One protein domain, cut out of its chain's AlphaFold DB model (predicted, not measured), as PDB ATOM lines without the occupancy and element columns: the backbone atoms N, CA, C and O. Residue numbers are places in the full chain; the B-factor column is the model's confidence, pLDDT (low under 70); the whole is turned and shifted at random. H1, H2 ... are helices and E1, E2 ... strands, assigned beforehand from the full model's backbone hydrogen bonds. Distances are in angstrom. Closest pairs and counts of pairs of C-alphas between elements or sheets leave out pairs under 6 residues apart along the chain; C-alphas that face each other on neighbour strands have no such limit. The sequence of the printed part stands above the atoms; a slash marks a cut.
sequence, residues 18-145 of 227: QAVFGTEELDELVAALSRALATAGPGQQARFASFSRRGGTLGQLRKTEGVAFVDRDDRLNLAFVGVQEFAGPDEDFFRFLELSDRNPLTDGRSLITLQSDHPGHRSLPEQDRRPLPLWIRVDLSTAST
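AT A GLANCE: This is residues 18 to 145 of the 227 residues of an uncharacterized protein of Wenzhouxiangella sp (UniProt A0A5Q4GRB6). A twisted wall of five antiparallel strands has one long helix, H1, slantwise over one face, near the E1 and E2 side; short E4 sits beside E5 and E6. Small H2 and H3 only graze the sheet, and residues 89 to 94 stick out. The 128 printed residues hold, in order, H1 E1 E2 E3 H2 E4 E5 E6 H3; the sheet order is E1 E2 E3 E6 E5. The class is mixed, helices and strands, and the whole is compact, with a radius of gyration of the C-alphas of 15.0 A and spans of 42 by 33 by 29 A.

HOW THE PARTS SIT: H1, residues 23 to 39, touches E1, residues 46 to 54; their closest C-alphas, of Ala 36 and Ala 46, are 5.9 A apart. H1 is on the sheet, making two layers, a helix on one face, at a height over the sheet of 7.7 A. E1, E2, residues 60 to 70, and E3, residues 75 to 85, form a meander, each the antiparallel neighbour of the one before; N 48 and O 66 are 2.9 A apart, N 67 and O 79 2.8 A. H1 lies over E2, slantwise but only just, at 32 degrees on the local plane. E3 bends by 65 degrees at residue 81. H2, residues 93 to 97, only grazes the sheet. E4, residues 112 to 116, pairs with no named strand; it touches E5, residues 121 to 123, with the closest C-alphas, of Leu 114 and Ser 123, 6.4 A apart. E6, residues 135 to 139, is antiparallel to E3, N 78 and O 136 2.9 A apart, and forms a hairpin with E5, N 122 and O 137 2.8 A apart. H3, residues 140 to 143, only grazes the sheet. In H1 and H2 every O i to N i+4 pair is within hydrogen-bond range; H3 is too short for one.

IN THESE COORDINATES: H1 begins at C-alpha 23 (-48.310, 414.587, -57.309) and is 24.8 A long; E1 is 25.1 A, E2 32.4 A and E3 26.5 A. H3 ends at C-alpha 143 (-64.339, 424.477, -56.826).

THE WHOLE: The farthest C-alphas, of Asp 90 and Thr 145, are 46.7 A apart. The printed part has no cut; the links H2 to E4 and E5 to E6 are long. Confidence is under 70 at residues 55 to 59, 88 to 90, 108 to 109, 125 to 131 and 142 to 145.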
ATOM      1  N   GLN A  18     -45.669 421.765 -69.006       84.50
ATOM      2  CA  GLN A  18     -45.053 421.144 -67.842       84.50
ATOM      3  C   GLN A  18     -45.910 421.407 -66.613       84.50
ATOM      4  O   GLN A  18     -46.363 422.528 -66.403       84.50
ATOM      5  N   ALA A  19     -46.111 420.389 -65.776       88.62
ATOM      6  CA  ALA A  19     -46.819 420.566 -64.516       88.62
ATOM      7  C   ALA A  19     -46.017 421.482 -63.580       88.62
ATOM      8  O   ALA A  19     -44.810 421.289 -63.419       88.62
ATOM      9  N   VAL A  20     -46.683 422.435 -62.927       90.19
ATOM     10  CA  VAL A  20     -46.057 423.306 -61.915       90.19
ATOM     11  C   VAL A  20     -45.570 422.489 -60.721       90.19
ATOM     12  O   VAL A  20     -44.481 422.749 -60.218       90.19
ATOM     13  N   PHE A  21     -46.329 421.461 -60.333       90.69
ATOM     14  CA  PHE A  21     -46.044 420.602 -59.184       90.69
ATOM     15  C   PHE A  21     -46.150 419.117 -59.540       90.69
ATOM     16  O   PHE A  21     -46.835 418.748 -60.499       90.69
ATOM     17  N   GLY A  22     -45.408 418.265 -58.834       87.75
ATOM     18  CA  GLY A  22     -45.579 416.807 -58.869       87.75
ATOM     19  C   GLY A  22     -46.765 416.360 -58.011       87.75
ATOM     20  O   GLY A  22     -47.295 417.147 -57.238       87.75
ATOM     21  N   THR A  23     -47.190 415.100 -58.123       85.19
ATOM     22  CA  THR A  23     -48.310 414.587 -57.309       85.19
ATOM     23  C   THR A  23     -47.964 414.557 -55.819       85.19
ATOM     24  O   THR A  23     -48.726 415.076 -55.018       85.19
ATOM     25  N   GLU A  24     -46.797 414.014 -55.462       83.19
ATOM     26  CA  GLU A  24     -46.320 413.950 -54.069       83.19
ATOM     27  C   GLU A  24     -46.112 415.357 -53.491       83.19
ATOM     28  O   GLU A  24     -46.583 415.679 -52.406       83.19
ATOM     29  N   GLU A  25     -45.500 416.233 -54.292       87.69
ATOM     30  CA  GLU A  25     -45.293 417.647 -53.975       87.69
ATOM     31  C   GLU A  25     -46.616 418.384 -53.695       87.69
ATOM     32  O   GLU A  25     -46.706 419.200 -52.778       87.69
ATOM     33  N   LEU A  26     -47.665 418.088 -54.470       89.44
ATOM     34  CA  LEU A  26     -48.991 418.664 -54.258       89.44
ATOM     35  C   LEU A  26     -49.604 418.222 -52.933       89.44
ATOM     36  O   LEU A  26     -50.200 419.059 -52.261       89.44
ATOM     37  N   ASP A  27     -49.479 416.951 -52.557       86.88
ATOM     38  CA  ASP A  27     -50.094 416.437 -51.331       86.88
ATOM     39  C   ASP A  27     -49.535 417.153 -50.089       86.88
ATOM     40  O   ASP A  27     -50.292 417.599 -49.218       86.88
ATOM     41  N   GLU A  28     -48.218 417.361 -50.045       88.94
ATOM     42  CA  GLU A  28     -47.557 418.113 -48.974       88.94
ATOM     43  C   GLU A  28     -47.931 419.597 -48.998       88.94
ATOM     44  O   GLU A  28     -48.317 420.174 -47.969       88.94
ATOM     45  N   LEU A  29     -47.869 420.220 -50.179       91.44
ATOM     46  CA  LEU A  29     -48.141 421.643 -50.340       91.44
ATOM     47  C   LEU A  29     -49.591 421.988 -49.993       91.44
ATOM     48  O   LEU A  29     -49.838 422.986 -49.316       91.44
ATOM     49  N   VAL A  30     -50.556 421.164 -50.408       91.31
ATOM     50  CA  VAL A  30     -51.981 421.357 -50.102       91.31
ATOM     51  C   VAL A  30     -52.210 421.302 -48.596       91.31
ATOM     52  O   VAL A  30     -52.888 422.178 -48.049       91.31
ATOM     53  N   ALA A  31     -51.618 420.328 -47.902       89.19
ATOM     54  CA  ALA A  31     -51.753 420.207 -46.454       89.19
ATOM     55  C   ALA A  31     -51.110 421.389 -45.705       89.19
ATOM     56  O   ALA A  31     -51.648 421.856 -44.695       89.19
ATOM     57  N   ALA A  32     -49.960 421.885 -46.168       92.38
ATOM     58  CA  ALA A  32     -49.291 423.046 -45.584       92.38
ATOM     59  C   ALA A  32     -50.065 424.351 -45.840       92.38
ATOM     60  O   ALA A  32     -50.363 425.084 -44.895       92.38
ATOM     61  N   LEU A  33     -50.461 424.611 -47.089       94.06
ATOM     62  CA  LEU A  33     -51.198 425.818 -47.471       94.06
ATOM     63  C   LEU A  33     -52.579 425.883 -46.827       94.06
ATOM     64  O   LEU A  33     -52.974 426.951 -46.371       94.06
ATOM     65  N   SER A  34     -53.295 424.761 -46.723       93.00
ATOM     66  CA  SER A  34     -54.606 424.738 -46.060       93.00
ATOM     67  C   SER A  34     -54.498 425.157 -44.593       93.00
ATOM     68  O   SER A  34     -55.289 425.973 -44.126       93.00
ATOM     69  N   ARG A  35     -53.476 424.669 -43.873       94.25
ATOM     70  CA  ARG A  35     -53.207 425.073 -42.481       94.25
ATOM     71  C   ARG A  35     -52.813 426.547 -42.372       94.25
ATOM     72  O   ARG A  35     -53.306 427.250 -41.491       94.25
ATOM     73  N   ALA A  36     -51.950 427.020 -43.269       95.06
ATOM     74  CA  ALA A  36     -51.516 428.413 -43.284       95.06
ATOM     75  C   ALA A  36     -52.685 429.370 -43.574       95.06
ATOM     76  O   ALA A  36     -52.856 430.364 -42.880       95.06
ATOM     77  N   LEU A  37     -53.538 429.049 -44.549       94.06
ATOM     78  CA  LEU A  37     -54.695 429.871 -44.905       94.06
ATOM     79  C   LEU A  37     -55.799 429.827 -43.843       94.06
ATOM     80  O   LEU A  37     -56.432 430.848 -43.604       94.06
ATOM     81  N   ALA A  38     -55.992 428.698 -43.156       92.56
ATOM     82  CA  ALA A  38     -56.948 428.598 -42.048       92.56
ATOM     83  C   ALA A  38     -56.566 429.464 -40.832       92.56
ATOM     84  O   ALA A  38     -57.427 429.809 -40.025       92.56
ATOM     85  N   THR A  39     -55.283 429.802 -40.690       94.56
ATOM     86  CA  THR A  39     -54.766 430.652 -39.603       94.56
ATOM     87  C   THR A  39     -54.507 432.095 -40.039       94.56
ATOM     88  O   THR A  39     -54.308 432.963 -39.189       94.56
ATOM     89  N   ALA A  40     -54.538 432.373 -41.346       93.25
ATOM     90  CA  ALA A  40     -54.311 433.696 -41.904       93.25
ATOM     91  C   ALA A  40     -55.505 434.629 -41.641       93.25
ATOM     92  O   ALA A  40     -56.651 434.333 -41.973       93.25
ATOM     93  N   GLY A  41     -55.227 435.799 -41.068       87.25
ATOM     94  CA  GLY A  41     -56.199 436.875 -40.907       87.25
ATOM     95  C   GLY A  41     -56.500 437.621 -42.217       87.25
ATOM     96  O   GLY A  41     -55.798 437.457 -43.219       87.25
ATOM     97  N   PRO A  42     -57.511 438.511 -42.221       84.75
ATOM     98  CA  PRO A  42     -57.864 439.300 -43.397       84.75
ATOM     99  C   PRO A  42     -56.672 440.106 -43.934       84.75
ATOM    100  O   PRO A  42     -56.102 440.939 -43.233       84.75
ATOM    101  N   GLY A  43     -56.303 439.867 -45.195       83.94
ATOM    102  CA  GLY A  43     -55.178 440.541 -45.855       83.94
ATOM    103  C   GLY A  43     -53.796 439.949 -45.558       83.94
ATOM    104  O   GLY A  43     -52.808 440.458 -46.089       83.94
ATOM    105  N   GLN A  44     -53.704 438.886 -44.756       92.56
ATOM    106  CA  GLN A  44     -52.474 438.110 -44.622       92.56
ATOM    107  C   GLN A  44     -52.287 437.171 -45.818       92.56
ATOM    108  O   GLN A  44     -53.239 436.784 -46.494       92.56
ATOM    109  N   GLN A  45     -51.028 436.828 -46.086       94.06
ATOM    110  CA  GLN A  45     -50.630 435.974 -47.199       94.06
ATOM    111  C   GLN A  45     -49.769 434.834 -46.666       94.06
ATOM    112  O   GLN A  45     -48.869 435.058 -45.854       94.06
ATOM    113  N   ALA A  46     -50.018 433.622 -47.147       95.06
ATOM    114  CA  ALA A  46     -49.166 432.473 -46.899       95.06
ATOM    115  C   ALA A  46     -48.057 432.444 -47.955       95.06
ATOM    116  O   ALA A  46     -48.319 432.219 -49.137       95.06
ATOM    117  N   ARG A  47     -46.814 432.686 -47.539       94.75
ATOM    118  CA  ARG A  47     -45.640 432.491 -48.397       94.75
ATOM    119  C   ARG A  47     -45.257 431.018 -48.381       94.75
ATOM    120  O   ARG A  47     -45.275 430.400 -47.319       94.75
ATOM    121  N   PHE A  48     -44.902 430.466 -49.534       94.56
ATOM    122  CA  PHE A  48     -44.518 429.065 -49.646       94.56
ATOM    123  C   PHE A  48     -43.364 428.880 -50.624       94.56
ATOM    124  O   PHE A  48     -43.235 429.610 -51.607       94.56
ATOM    125  N   ALA A  49     -42.565 427.855 -50.362       93.62
ATOM    126  CA  ALA A  49     -41.634 427.278 -51.312       93.62
ATOM    127  C   ALA A  49     -41.858 425.771 -51.342       93.62
ATOM    128  O   ALA A  49     -42.177 425.158 -50.324       93.62
ATOM    129  N   SER A  50     -41.698 425.208 -52.526       92.25
ATOM    130  CA  SER A  50     -41.811 423.791 -52.792       92.25
ATOM    131  C   SER A  50     -40.595 423.340 -53.580       92.25
ATOM    132  O   SER A  50     -40.145 424.047 -54.488       92.25
ATOM    133  N   PHE A  51     -40.061 422.180 -53.215       89.81
ATOM    134  CA  PHE A  51     -38.839 421.638 -53.781       89.81
ATOM    135  C   PHE A  51     -39.133 420.292 -54.422       89.81
ATOM    136  O   PHE A  51     -39.765 419.428 -53.826       89.81
ATOM    137  N   SER A  52     -38.655 420.100 -55.644       86.44
ATOM    138  CA  SER A  52     -38.786 418.827 -56.342       86.44
ATOM    139  C   SER A  52     -37.499 418.471 -57.069       86.44
ATOM    140  O   SER A  52     -36.685 419.332 -57.400       86.44
ATOM    141  N   ARG A  53     -37.305 417.179 -57.333       81.88
ATOM    142  CA  ARG A  53     -36.244 416.698 -58.218       81.88
ATOM    143  C   ARG A  53     -36.850 416.284 -59.548       81.88
ATOM    144  O   ARG A  53     -37.704 415.400 -59.595       81.88
ATOM    145  N   ARG A  54     -36.412 416.907 -60.645       75.25
ATOM    146  CA  ARG A  54     -36.872 416.568 -62.003       75.25
ATOM    147  C   ARG A  54     -35.714 416.499 -62.998       75.25
ATOM    148  O   ARG A  54     -34.783 417.298 -62.939       75.25
ATOM    149  N   GLY A  55     -35.813 415.553 -63.938       65.12
ATOM    150  CA  GLY A  55     -34.850 415.322 -65.026       65.12
ATOM    151  C   GLY A  55     -33.717 414.340 -64.687       65.12
ATOM    152  O   GLY A  55     -33.201 414.346 -63.582       65.12
ATOM    153  N   GLY A  56     -33.299 413.512 -65.655       60.84
ATOM    154  CA  GLY A  56     -32.099 412.656 -65.576       60.84
ATOM    155  C   GLY A  56     -32.023 411.650 -64.410       60.84
ATOM    156  O   GLY A  56     -32.947 411.498 -63.622       60.84
ATOM    157  N   THR A  57     -30.898 410.935 -64.311       49.97
ATOM    158  CA  THR A  57     -30.665 409.847 -63.335       49.97
ATOM    159  C   THR A  57     -30.440 410.309 -61.892       49.97
ATOM    160  O   THR A  57     -30.513 409.480 -60.991       49.97
ATOM    161  N   LEU A  58     -30.177 411.597 -61.659       63.53
ATOM    162  CA  LEU A  58     -29.946 412.159 -60.320       63.53
ATOM    163  C   LEU A  58     -30.955 413.247 -59.920       63.53
ATOM    164  O   LEU A  58     -31.011 413.587 -58.742       63.53
ATOM    165  N   GLY A  59     -31.793 413.731 -60.849       69.94
ATOM    166  CA  GLY A  59     -32.718 414.832 -60.581       69.94
ATOM    167  C   GLY A  59     -31.991 416.166 -60.426       69.94
ATOM    168  O   GLY A  59     -31.069 416.283 -59.631       69.94
ATOM    169  N   GLN A  60     -32.410 417.206 -61.143       79.25
ATOM    170  CA  GLN A  60     -32.003 418.560 -60.771       79.25
ATOM    171  C   GLN A  60     -32.969 419.074 -59.705       79.25
ATOM    172  O   GLN A  60     -34.183 418.922 -59.877       79.25
ATOM    173  N   LEU A  61     -32.445 419.668 -58.627       84.19
ATOM    174  CA  LEU A  61     -33.279 420.354 -57.647       84.19
ATOM    175  C   LEU A  61     -33.976 421.537 -58.323       84.19
ATOM    176  O   LEU A  61     -33.351 422.348 -59.012       84.19
ATOM    177  N   ARG A  62     -35.286 421.603 -58.131       87.25
ATOM    178  CA  ARG A  62     -36.173 422.619 -58.672       87.25
ATOM    179  C   ARG A  62     -36.968 423.233 -57.540       87.25
ATOM    180  O   ARG A  62     -37.429 422.516 -56.656       87.25
ATOM    181  N   LYS A  63     -37.154 424.543 -57.596       91.56
ATOM    182  CA  LYS A  63     -37.915 425.315 -56.627       91.56
ATOM    183  C   LYS A  63     -39.085 426.001 -57.309       91.56
ATOM    184  O   LYS A  63     -38.933 426.654 -58.340       91.56
ATOM    185  N   THR A  64     -40.249 425.879 -56.694       92.81
ATOM    186  CA  THR A  64     -41.423 426.690 -56.999       92.81
ATOM    187  C   THR A  64     -41.742 427.519 -55.766       92.81
ATOM    188  O   THR A  64     -41.919 426.975 -54.681       92.81
ATOM    189  N   GLU A  65     -41.809 428.835 -55.917       93.94
ATOM    190  CA  GLU A  65     -42.044 429.768 -54.817       93.94
ATOM    191  C   GLU A  65     -43.210 430.689 -55.149       93.94
ATOM    192  O   GLU A  65     -43.360 431.134 -56.290       93.94
ATOM    193  N   GLY A  66     -44.017 431.021 -54.147       94.19
ATOM    194  CA  GLY A  66     -45.100 431.967 -54.324       94.19
ATOM    195  C   GLY A  66     -45.764 432.407 -53.033       94.19
ATOM    196  O   GLY A  66     -45.313 432.140 -51.917       94.19
ATOM    197  N   VAL A  67     -46.875 433.107 -53.223       94.50
ATOM    198  CA  VAL A  67     -47.789 433.516 -52.165       94.50
ATOM    199  C   VAL A  67     -49.194 433.028 -52.480       94.50
ATOM    200  O   VAL A  67     -49.630 433.031 -53.634       94.50
ATOM    201  N   ALA A  68     -49.899 432.619 -51.432       95.25
ATOM    202  CA  ALA A  68     -51.293 432.220 -51.463       95.25
ATOM    203  C   ALA A  68     -52.110 433.117 -50.528       95.25
ATOM    204  O   ALA A  68     -51.686 433.396 -49.405       95.25
ATOM    205  N   PHE A  69     -53.281 433.562 -50.969       94.56
ATOM    206  CA  PHE A  69     -54.211 434.315 -50.122       94.56
ATOM    207  C   PHE A  69     -55.647 434.214 -50.633       94.56
ATOM    208  O   PHE A  69     -55.879 433.972 -51.817       94.56
ATOM    209  N   VAL A  70     -56.608 434.429 -49.737       92.19
ATOM    210  CA  VAL A  70     -58.032 434.531 -50.078       92.19
ATOM    211  C   VAL A  70     -58.420 436.008 -50.087       92.19
ATOM    212  O   VAL A  70     -58.097 436.745 -49.152       92.19
ATOM    213  N   ASP A  71     -59.035 436.467 -51.176       89.94
ATOM    214  CA  ASP A  71     -59.536 437.840 -51.272       89.94
ATOM    215  C   ASP A  71     -60.935 437.991 -50.645       89.94
ATOM    216  O   ASP A  71     -61.517 437.046 -50.122       89.94
ATOM    217  N   ARG A  72     -61.477 439.214 -50.653       87.50
ATOM    218  CA  ARG A  72     -62.795 439.504 -50.057       87.50
ATOM    219  C   ARG A  72     -63.973 438.904 -50.831       87.50
ATOM    220  O   ARG A  72     -65.080 438.926 -50.306       87.50
ATOM    221  N   ASP A  73     -63.743 438.424 -52.051       86.75
ATOM    222  CA  ASP A  73     -64.752 437.788 -52.899       86.75
ATOM    223  C   ASP A  73     -64.682 436.248 -52.786       86.75
ATOM    224  O   ASP A  73     -65.134 435.553 -53.696       86.75
ATOM    225  N   ASP A  74     -64.062 435.710 -51.725       87.88
ATOM    226  CA  ASP A  74     -63.814 434.276 -51.512       87.88
ATOM    227  C   ASP A  74     -63.069 433.600 -52.674       87.88
ATOM    228  O   ASP A  74     -63.304 432.437 -53.024       87.88
ATOM    229  N   ARG A  75     -62.123 434.315 -53.296       90.25
ATOM    230  CA  ARG A  75     -61.263 433.733 -54.332       90.25
ATOM    231  C   ARG A  75     -59.880 433.439 -53.789       90.25
ATOM    232  O   ARG A  75     -59.203 434.314 -53.248       90.25
ATOM    233  N   LEU A  76     -59.428 432.210 -54.020       91.62
ATOM    234  CA  LEU A  76     -58.049 431.822 -53.772       91.62
ATOM    235  C   LEU A  76     -57.163 432.398 -54.877       91.62
ATOM    236  O   LEU A  76     -57.383 432.170 -56.067       91.62
ATOM    237  N   ASN A  77     -56.142 433.135 -54.477       92.69
ATOM    238  CA  ASN A  77     -55.128 433.703 -55.347       92.69
ATOM    239  C   ASN A  77     -53.802 432.992 -55.080       92.69
ATOM    240  O   ASN A  77     -53.371 432.904 -53.931       92.69
ATOM    241  N   LEU A  78     -53.164 432.506 -56.143       92.88
ATOM    242  CA  LEU A  78     -51.815 431.949 -56.123       92.88
ATOM    243  C   LEU A  78     -50.960 432.764 -57.093       92.88
ATOM    244  O   LEU A  78     -51.212 432.758 -58.301       92.88
ATOM    245  N   ALA A  79     -49.960 433.462 -56.563       92.38
ATOM    246  CA  ALA A  79     -49.016 434.244 -57.350       92.38
ATOM    247  C   ALA A  79     -47.600 433.717 -57.121       92.38
ATOM    248  O   ALA A  79     -47.134 433.648 -55.983       92.38
ATOM    249  N   PHE A  80     -46.923 433.332 -58.196       92.94
ATOM    250  CA  PHE A  80     -45.613 432.697 -58.127       92.94
ATOM    251  C   PHE A  80     -44.498 433.706 -58.367       92.94
ATOM    252  O   PHE A  80     -44.544 434.506 -59.300       92.94
ATOM    253  N   VAL A  81     -43.478 433.626 -57.518       90.94
ATOM    254  CA  VAL A  81     -42.192 434.307 -57.683       90.94
ATOM    255  C   VAL A  81     -41.385 433.622 -58.786       90.94
ATOM    256  O   VAL A  81     -40.777 434.286 -59.622       90.94
ATOM    257  N   GLY A  82     -41.420 432.291 -58.792       89.69
ATOM    258  CA  GLY A  82     -40.726 431.432 -59.738       89.69
ATOM    259  C   GLY A  82     -41.368 430.049 -59.760       89.69
ATOM    260  O   GLY A  82     -41.920 429.594 -58.756       89.69
ATOM    261  N   VAL A  83     -41.325 429.386 -60.912       90.50
ATOM    262  CA  VAL A  83     -41.868 428.034 -61.099       90.50
ATOM    263  C   VAL A  83     -40.764 427.151 -61.645       90.50
ATOM    264  O   VAL A  83     -40.210 427.457 -62.699       90.50
ATOM    265  N   GLN A  84     -40.481 426.048 -60.946       88.75
ATOM    266  CA  GLN A  84     -39.468 425.066 -61.345       88.75
ATOM    267  C   GLN A  84     -38.098 425.718 -61.666       88.75
ATOM    268  O   GLN A  84     -37.369 425.280 -62.567       88.75
ATOM    269  N   GLU A  85     -37.740 426.772 -60.923       86.69
ATOM    270  CA  GLU A  85     -36.431 427.425 -60.995       86.69
ATOM    271  C   GLU A  85     -35.360 426.453 -60.492       86.69
ATOM    272  O   GLU A  85     -35.620 425.628 -59.623       86.69
ATOM    273  N   PHE A  86     -34.159 426.509 -61.051       83.00
ATOM    274  CA  PHE A  86     -33.011 425.741 -60.574       83.00
ATOM    275  C   PHE A  86     -31.979 426.712 -60.008       83.00
ATOM    276  O   PHE A  86     -31.912 427.849 -60.474       83.00
ATOM    277  N   ALA A  87     -31.170 426.257 -59.053       75.88
ATOM    278  CA  ALA A  87     -30.075 427.065 -58.529       75.88
ATOM    279  C   ALA A  87     -29.105 427.414 -59.667       75.88
ATOM    280  O   ALA A  87     -28.601 426.521 -60.360       75.88
ATOM    281  N   GLY A  88     -28.873 428.709 -59.888       65.62
ATOM    282  CA  GLY A  88     -27.884 429.167 -60.860       65.62
ATOM    283  C   GLY A  88     -26.468 428.688 -60.498       65.62
ATOM    284  O   GLY A  88     -26.197 428.406 -59.334       65.62
ATOM    285  N   PRO A  89     -25.529 428.623 -61.461       59.06
ATOM    286  CA  PRO A  89     -24.154 428.188 -61.190       59.06
ATOM    287  C   PRO A  89     -23.418 429.084 -60.179       59.06
ATOM    288  O   PRO A  89     -22.515 428.611 -59.498       59.06
ATOM    289  N   ASP A  90     -23.824 430.352 -60.077       64.62
ATOM    290  CA  ASP A  90     -23.261 431.350 -59.159       64.62
ATOM    291  C   ASP A  90     -24.140 431.575 -57.911       64.62
ATOM    292  O   ASP A  90     -23.869 432.466 -57.103       64.62
ATOM    293  N   GLU A  91     -25.238 430.828 -57.770       71.62
ATOM    294  CA  GLU A  91     -26.193 431.010 -56.682       71.62
ATOM    295  C   GLU A  91     -25.802 430.162 -55.467       71.62
ATOM    296  O   GLU A  91     -25.580 428.957 -55.573       71.62
ATOM    297  N   ASP A  92     -25.728 430.798 -54.293       76.62
ATOM    298  CA  ASP A  92     -25.542 430.085 -53.027       76.62
ATOM    299  C   ASP A  92     -26.731 429.134 -52.828       76.62
ATOM    300  O   ASP A  92     -27.885 429.561 -52.766       76.62
ATOM    301  N   PHE A  93     -26.437 427.838 -52.727       74.44
ATOM    302  CA  PHE A  93     -27.436 426.779 -52.616       74.44
ATOM    303  C   PHE A  93     -28.437 427.014 -51.474       74.44
ATOM    304  O   PHE A  93     -29.625 426.754 -51.623       74.44
ATOM    305  N   PHE A  94     -28.003 427.550 -50.336       72.44
ATOM    306  CA  PHE A  94     -28.913 427.831 -49.227       72.44
ATOM    307  C   PHE A  94     -29.737 429.079 -49.462       72.44
ATOM    308  O   PHE A  94     -30.906 429.110 -49.095       72.44
ATOM    309  N   ARG A  95     -29.150 430.090 -50.107       77.69
ATOM    310  CA  ARG A  95     -29.918 431.253 -50.548       77.69
ATOM    311  C   ARG A  95     -31.011 430.836 -51.532       77.69
ATOM    312  O   ARG A  95     -32.102 431.390 -51.494       77.69
ATOM    313  N   PHE A  96     -30.738 429.832 -52.362       80.56
ATOM    314  CA  PHE A  96     -31.746 429.228 -53.222       80.56
ATOM    315  C   PHE A  96     -32.855 428.533 -52.410       80.56
ATOM    316  O   PHE A  96     -34.024 428.656 -52.768       80.56
ATOM    317  N   LEU A  97     -32.531 427.862 -51.297       81.81
ATOM    318  CA  LEU A  97     -33.528 427.244 -50.405       81.81
ATOM    319  C   LEU A  97     -34.355 428.255 -49.590       81.81
ATOM    320  O   LEU A  97     -35.500 427.975 -49.240       81.81
ATOM    321  N   GLU A  98     -33.810 429.427 -49.283       85.81
ATOM    322  CA  GLU A  98     -34.527 430.487 -48.567       85.81
ATOM    323  C   GLU A  98     -35.642 431.099 -49.428       85.81
ATOM    324  O   GLU A  98     -35.545 431.148 -50.654       85.81
ATOM    325  N   LEU A  99     -36.723 431.583 -48.805       87.19
ATOM    326  CA  LEU A  99     -37.749 432.353 -49.520       87.19
ATOM    327  C   LEU A  99     -37.139 433.656 -50.054       87.19
ATOM    328  O   LEU A  99     -36.501 434.402 -49.316       87.19
ATOM    329  N   SER A 100     -37.360 433.949 -51.331       85.56
ATOM    330  CA  SER A 100     -36.862 435.144 -52.008       85.56
ATOM    331  C   SER A 100     -37.558 436.405 -51.499       85.56
ATOM    332  O   SER A 100     -38.767 436.413 -51.359       85.56
ATOM    333  N   ASP A 101     -36.879 437.538 -51.334       86.19
ATOM    334  CA  ASP A 101     -37.552 438.803 -50.964       86.19
ATOM    335  C   ASP A 101     -38.437 439.410 -52.079       86.19
ATOM    336  O   ASP A 101     -39.033 440.476 -51.899       86.19
ATOM    337  N   ARG A 102     -38.533 438.745 -53.239       85.81
ATOM    338  CA  ARG A 102     -39.390 439.147 -54.363       85.81
ATOM    339  C   ARG A 102     -40.866 439.129 -53.971       85.81
ATOM    340  O   ARG A 102     -41.331 438.244 -53.252       85.81
ATOM    341  N   ASN A 103     -41.625 440.077 -54.514       86.00
ATOM    342  CA  ASN A 103     -43.068 440.139 -54.319       86.00
ATOM    343  C   ASN A 103     -43.773 439.822 -55.647       86.00
ATOM    344  O   ASN A 103     -43.819 440.673 -56.540       86.00
ATOM    345  N   PRO A 104     -44.387 438.634 -55.783       86.56
ATOM    346  CA  PRO A 104     -44.987 438.203 -57.045       86.56
ATOM    347  C   PRO A 104     -46.237 439.011 -57.426       86.56
ATOM    348  O   PRO A 104     -46.710 438.919 -58.554       86.56
ATOM    349  N   LEU A 105     -46.771 439.829 -56.511       84.88
ATOM    350  CA  LEU A 105     -47.894 440.732 -56.778       84.88
ATOM    351  C   LEU A 105     -47.446 442.039 -57.443       84.88
ATOM    352  O   LEU A 105     -48.273 442.782 -57.974       84.88
ATOM    353  N   THR A 106     -46.148 442.346 -57.403       81.19
ATOM    354  CA  THR A 106     -45.567 443.556 -58.003       81.19
ATOM    355  C   THR A 106     -44.539 443.254 -59.086       81.19
ATOM    356  O   THR A 106     -44.344 444.085 -59.980       81.19
ATOM    357  N   ASP A 107     -43.919 442.075 -59.040       75.56
ATOM    358  CA  ASP A 107     -42.820 441.670 -59.912       75.56
ATOM    359  C   ASP A 107     -43.353 440.914 -61.134       75.56
ATOM    360  O   ASP A 107     -43.501 439.698 -61.160       75.56
ATOM    361  N   GLY A 108     -43.667 441.676 -62.180       64.19
ATOM    362  CA  GLY A 108     -44.424 441.187 -63.331       64.19
ATOM    363  C   GLY A 108     -43.651 440.493 -64.456       64.19
ATOM    364  O   GLY A 108     -44.180 440.301 -65.552       64.19
ATOM    365  N   ARG A 109     -42.365 440.192 -64.270       67.69
ATOM    366  CA  ARG A 109     -41.506 439.725 -65.368       67.69
ATOM    367  C   ARG A 109     -41.284 438.228 -65.274       67.69
ATOM    368  O   ARG A 109     -40.580 437.766 -64.389       67.69
ATOM    369  N   SER A 110     -41.829 437.496 -66.241       76.69
ATOM    370  CA  SER A 110     -41.508 436.090 -66.439       76.69
ATOM    371  C   SER A 110     -41.511 435.730 -67.920       76.69
ATOM    372  O   SER A 110     -42.258 436.311 -68.707       76.69
ATOM    373  N   LEU A 111     -40.659 434.776 -68.291       73.88
ATOM    374  CA  LEU A 111     -40.641 434.155 -69.620       73.88
ATOM    375  C   LEU A 111     -41.577 432.944 -69.701       73.88
ATOM    376  O   LEU A 111     -41.665 432.310 -70.751       73.88
ATOM    377  N   ILE A 112     -42.259 432.614 -68.606       80.06
ATOM    378  CA  ILE A 112     -43.237 431.533 -68.539       80.06
ATOM    379  C   ILE A 112     -44.630 432.082 -68.248       80.06
ATOM    380  O   ILE A 112     -44.783 433.077 -67.540       80.06
ATOM    381  N   THR A 113     -45.641 431.388 -68.763       81.88
ATOM    382  CA  THR A 113     -47.057 431.689 -68.519       81.88
ATOM    383  C   THR A 113     -47.751 430.470 -67.930       81.88
ATOM    384  O   THR A 113     -47.580 429.359 -68.438       81.88
ATOM    385  N   LEU A 114     -48.564 430.682 -66.893       86.56
ATOM    386  CA  LEU A 114     -49.396 429.634 -66.301       86.56
ATOM    387  C   LEU A 114     -50.585 429.271 -67.189       86.56
ATOM    388  O   LEU A 114     -51.276 430.139 -67.734       86.56
ATOM    389  N   GLN A 115     -50.868 427.976 -67.261       82.75
ATOM    390  CA  GLN A 115     -52.020 427.397 -67.941       82.75
ATOM    391  C   GLN A 115     -52.786 426.500 -66.969       82.75
ATOM    392  O   GLN A 115     -52.199 425.814 -66.138       82.75
ATOM    393  N   SER A 116     -54.110 426.525 -67.049       82.00
ATOM    394  CA  SER A 116     -54.963 425.652 -66.255       82.00
ATOM    395  C   SER A 116     -56.250 425.393 -67.015       82.00
ATOM    396  O   SER A 116     -56.930 426.339 -67.405       82.00
ATOM    397  N   ASP A 117     -56.612 424.120 -67.127       75.94
ATOM    398  CA  ASP A 117     -57.843 423.681 -67.790       75.94
ATOM    399  C   ASP A 117     -59.006 423.472 -66.803       75.94
ATOM    400  O   ASP A 117     -60.087 423.021 -67.183       75.94
ATOM    401  N   HIS A 118     -58.806 423.771 -65.512       74.25
ATOM    402  CA  HIS A 118     -59.853 423.597 -64.506       74.25
ATOM    403  C   HIS A 118     -60.940 424.684 -64.599       74.25
ATOM    404  O   HIS A 118     -60.616 425.874 -64.663       74.25
ATOM    405  N   PRO A 119     -62.232 424.317 -64.529       71.62
ATOM    406  CA  PRO A 119     -63.312 425.281 -64.348       71.62
ATOM    407  C   PRO A 119     -63.082 426.158 -63.111       71.62
ATOM    408  O   PRO A 119     -62.640 425.676 -62.075       71.62
ATOM    409  N   GLY A 120     -63.357 427.460 -63.217       72.81
ATOM    410  CA  GLY A 120     -63.167 428.400 -62.103       72.81
ATOM    411  C   GLY A 120     -61.730 428.883 -61.897       72.81
ATOM    412  O   GLY A 120     -61.513 429.822 -61.131       72.81
ATOM    413  N   HIS A 121     -60.755 428.306 -62.607       82.12
ATOM    414  CA  HIS A 121     -59.385 428.799 -62.635       82.12
ATOM    415  C   HIS A 121     -59.223 429.859 -63.723       82.12
ATOM    416  O   HIS A 121     -59.639 429.684 -64.867       82.12
ATOM    417  N   ARG A 122     -58.568 430.965 -63.383       80.75
ATOM    418  CA  ARG A 122     -58.265 432.043 -64.319       80.75
ATOM    419  C   ARG A 122     -56.833 432.510 -64.128       80.75
ATOM    420  O   ARG A 122     -56.515 433.097 -63.096       80.75
ATOM    421  N   SER A 123     -55.995 432.308 -65.142       76.56
ATOM    422  CA  SER A 123     -54.711 433.005 -65.226       76.56
ATOM    423  C   SER A 123     -54.972 434.507 -65.372       76.56
ATOM    424  O   SER A 123     -55.824 434.923 -66.166       76.56
ATOM    425  N   LEU A 124     -54.255 435.320 -64.604       73.25
ATOM    426  CA  LEU A 124     -54.311 436.779 -64.640       73.25
ATOM    427  C   LEU A 124     -53.027 437.306 -65.287       73.25
ATOM    428  O   LEU A 124     -52.193 437.869 -64.591       73.25
ATOM    429  N   PRO A 125     -52.838 437.145 -66.612       61.94
ATOM    430  CA  PRO A 125     -51.594 437.537 -67.268       61.94
ATOM    431  C   PRO A 125     -51.325 439.041 -67.180       61.94
ATOM    432  O   PRO A 125     -50.198 439.455 -67.425       61.94
ATOM    433  N   GLU A 126     -52.331 439.848 -66.833       69.06
ATOM    434  CA  GLU A 126     -52.208 441.282 -66.616       69.06
ATOM    435  C   GLU A 126     -53.230 441.768 -65.570       69.06
ATOM    436  O   GLU A 126     -54.413 441.426 -65.651       69.06
ATOM    437  N   GLN A 127     -52.791 442.595 -64.618       68.50
ATOM    438  CA  GLN A 127     -53.654 443.356 -63.706       68.50
ATOM    439  C   GLN A 127     -53.170 444.804 -63.659       68.50
ATOM    440  O   GLN A 127     -51.974 445.055 -63.541       68.50
ATOM    441  N   ASP A 128     -54.080 445.772 -63.780       68.38
ATOM    442  CA  ASP A 128     -53.756 447.207 -63.729       68.38
ATOM    443  C   ASP A 128     -52.602 447.624 -64.666       68.38
ATOM    444  O   ASP A 128     -51.749 448.441 -64.313       68.38
ATOM    445  N   ARG A 129     -52.572 447.058 -65.884       68.12
ATOM    446  CA  ARG A 129     -51.509 447.241 -66.895       68.12
ATOM    447  C   ARG A 129     -50.135 446.683 -66.519       68.12
ATOM    448  O   ARG A 129     -49.125 447.065 -67.114       68.12
ATOM    449  N   ARG A 130     -50.077 445.790 -65.534       69.31
ATOM    450  CA  ARG A 130     -48.860 445.086 -65.125       69.31
ATOM    451  C   ARG A 130     -48.958 443.628 -65.548       69.31
ATOM    452  O   ARG A 130     -49.926 442.981 -65.154       69.31
ATOM    453  N   PRO A 131     -47.990 443.102 -66.315       68.44
ATOM    454  CA  PRO A 131     -47.971 441.683 -66.636       68.44
ATOM    455  C   PRO A 131     -47.815 440.878 -65.342       68.44
ATOM    456  O   PRO A 131     -46.948 441.189 -64.542       68.44
ATOM    457  N   LEU A 132     -48.655 439.875 -65.112       77.00
ATOM    458  CA  LEU A 132     -48.586 438.951 -63.971       77.00
ATOM    459  C   LEU A 132     -48.742 437.512 -64.489       77.00
ATOM    460  O   LEU A 132     -49.649 436.779 -64.096       77.00
ATOM    461  N   PRO A 133     -47.870 437.074 -65.415       76.94
ATOM    462  CA  PRO A 133     -48.028 435.805 -66.139       76.94
ATOM    463  C   PRO A 133     -47.995 434.565 -65.227       76.94
ATOM    464  O   PRO A 133     -48.361 433.465 -65.651       76.94
ATOM    465  N   LEU A 134     -47.582 434.766 -63.976       88.56
ATOM    466  CA  LEU A 134     -47.461 433.789 -62.911       88.56
ATOM    467  C   LEU A 134     -48.532 433.930 -61.822       88.56
ATOM    468  O   LEU A 134     -48.301 433.552 -60.680       88.56
ATOM    469  N   TRP A 135     -49.711 434.454 -62.147       90.31
ATOM    470  CA  TRP A 135     -50.824 434.535 -61.204       90.31
ATOM    471  C   TRP A 135     -52.023 433.736 -61.708       90.31
ATOM    472  O   TRP A 135     -52.510 433.949 -62.821       90.31
ATOM    473  N   ILE A 136     -52.529 432.835 -60.867       90.06
ATOM    474  CA  ILE A 136     -53.803 432.145 -61.057       90.06
ATOM    475  C   ILE A 136     -54.787 432.469 -59.931       90.06
ATOM    476  O   ILE A 136     -54.429 432.535 -58.755       90.06
ATOM    477  N   ARG A 137     -56.045 432.687 -60.304       90.50
ATOM    478  CA  ARG A 137     -57.149 432.910 -59.377       90.50
ATOM    479  C   ARG A 137     -58.180 431.803 -59.518       90.50
ATOM    480  O   ARG A 137     -58.551 431.461 -60.639       90.50
ATOM    481  N   VAL A 138     -58.643 431.282 -58.393       88.56
ATOM    482  CA  VAL A 138     -59.607 430.188 -58.298       88.56
ATOM    483  C   VAL A 138     -60.841 430.684 -57.559       88.56
ATOM    484  O   VAL A 138     -60.743 431.190 -56.442       88.56
ATOM    485  N   ASP A 139     -62.003 430.552 -58.191       86.06
ATOM    486  CA  ASP A 139     -63.286 430.810 -57.541       86.06
ATOM    487  C   ASP A 139     -63.683 429.600 -56.681       86.06
ATOM    488  O   ASP A 139     -64.051 428.542 -57.209       86.06
ATOM    489  N   LEU A 140     -63.595 429.748 -55.355       80.75
ATOM    490  CA  LEU A 140     -63.863 428.659 -54.412       80.75
ATOM    491  C   LEU A 140     -65.321 428.184 -54.471       80.75
ATOM    492  O   LEU A 140     -65.583 426.998 -54.278       80.75
ATOM    493  N   SER A 141     -66.253 429.059 -54.857       75.69
ATOM    494  CA  SER A 141     -67.674 428.719 -55.021       75.69
ATOM    495  C   SER A 141     -67.888 427.692 -56.133       75.69
ATOM    496  O   SER A 141     -68.799 426.868 -56.074       75.69
ATOM    497  N   THR A 142     -67.034 427.721 -57.158       69.31
ATOM    498  CA  THR A 142     -67.078 426.768 -58.275       69.31
ATOM    499  C   THR A 142     -66.270 425.499 -57.999       69.31
ATOM    500  O   THR A 142     -66.638 424.427 -58.484       69.31
ATOM    501  N   ALA A 143     -65.222 425.591 -57.172       60.09
ATOM    502  CA  ALA A 143     -64.339 424.477 -56.826       60.09
ATOM    503  C   ALA A 143     -64.992 423.447 -55.881       60.09
ATOM    504  O   ALA A 143     -64.679 422.261 -55.955       60.09
ATOM    505  N   SER A 144     -65.953 423.858 -55.045       55.34
ATOM    506  CA  SER A 144     -66.697 422.951 -54.152       55.34
ATOM    507  C   SER A 144     -67.716 422.041 -54.855       55.34
ATOM    508  O   SER A 144     -68.337 421.213 -54.198       55.34
ATOM    509  N   THR A 145     -67.883 422.134 -56.181       44.28
ATOM    510  CA  THR A 145     -68.833 421.289 -56.939       44.28
ATOM    511  C   THR A 145     -68.169 420.034 -57.526       44.28
ATOM    512  O   THR A 145     -68.577 419.528 -58.572       44.28
TER     513      THR A 145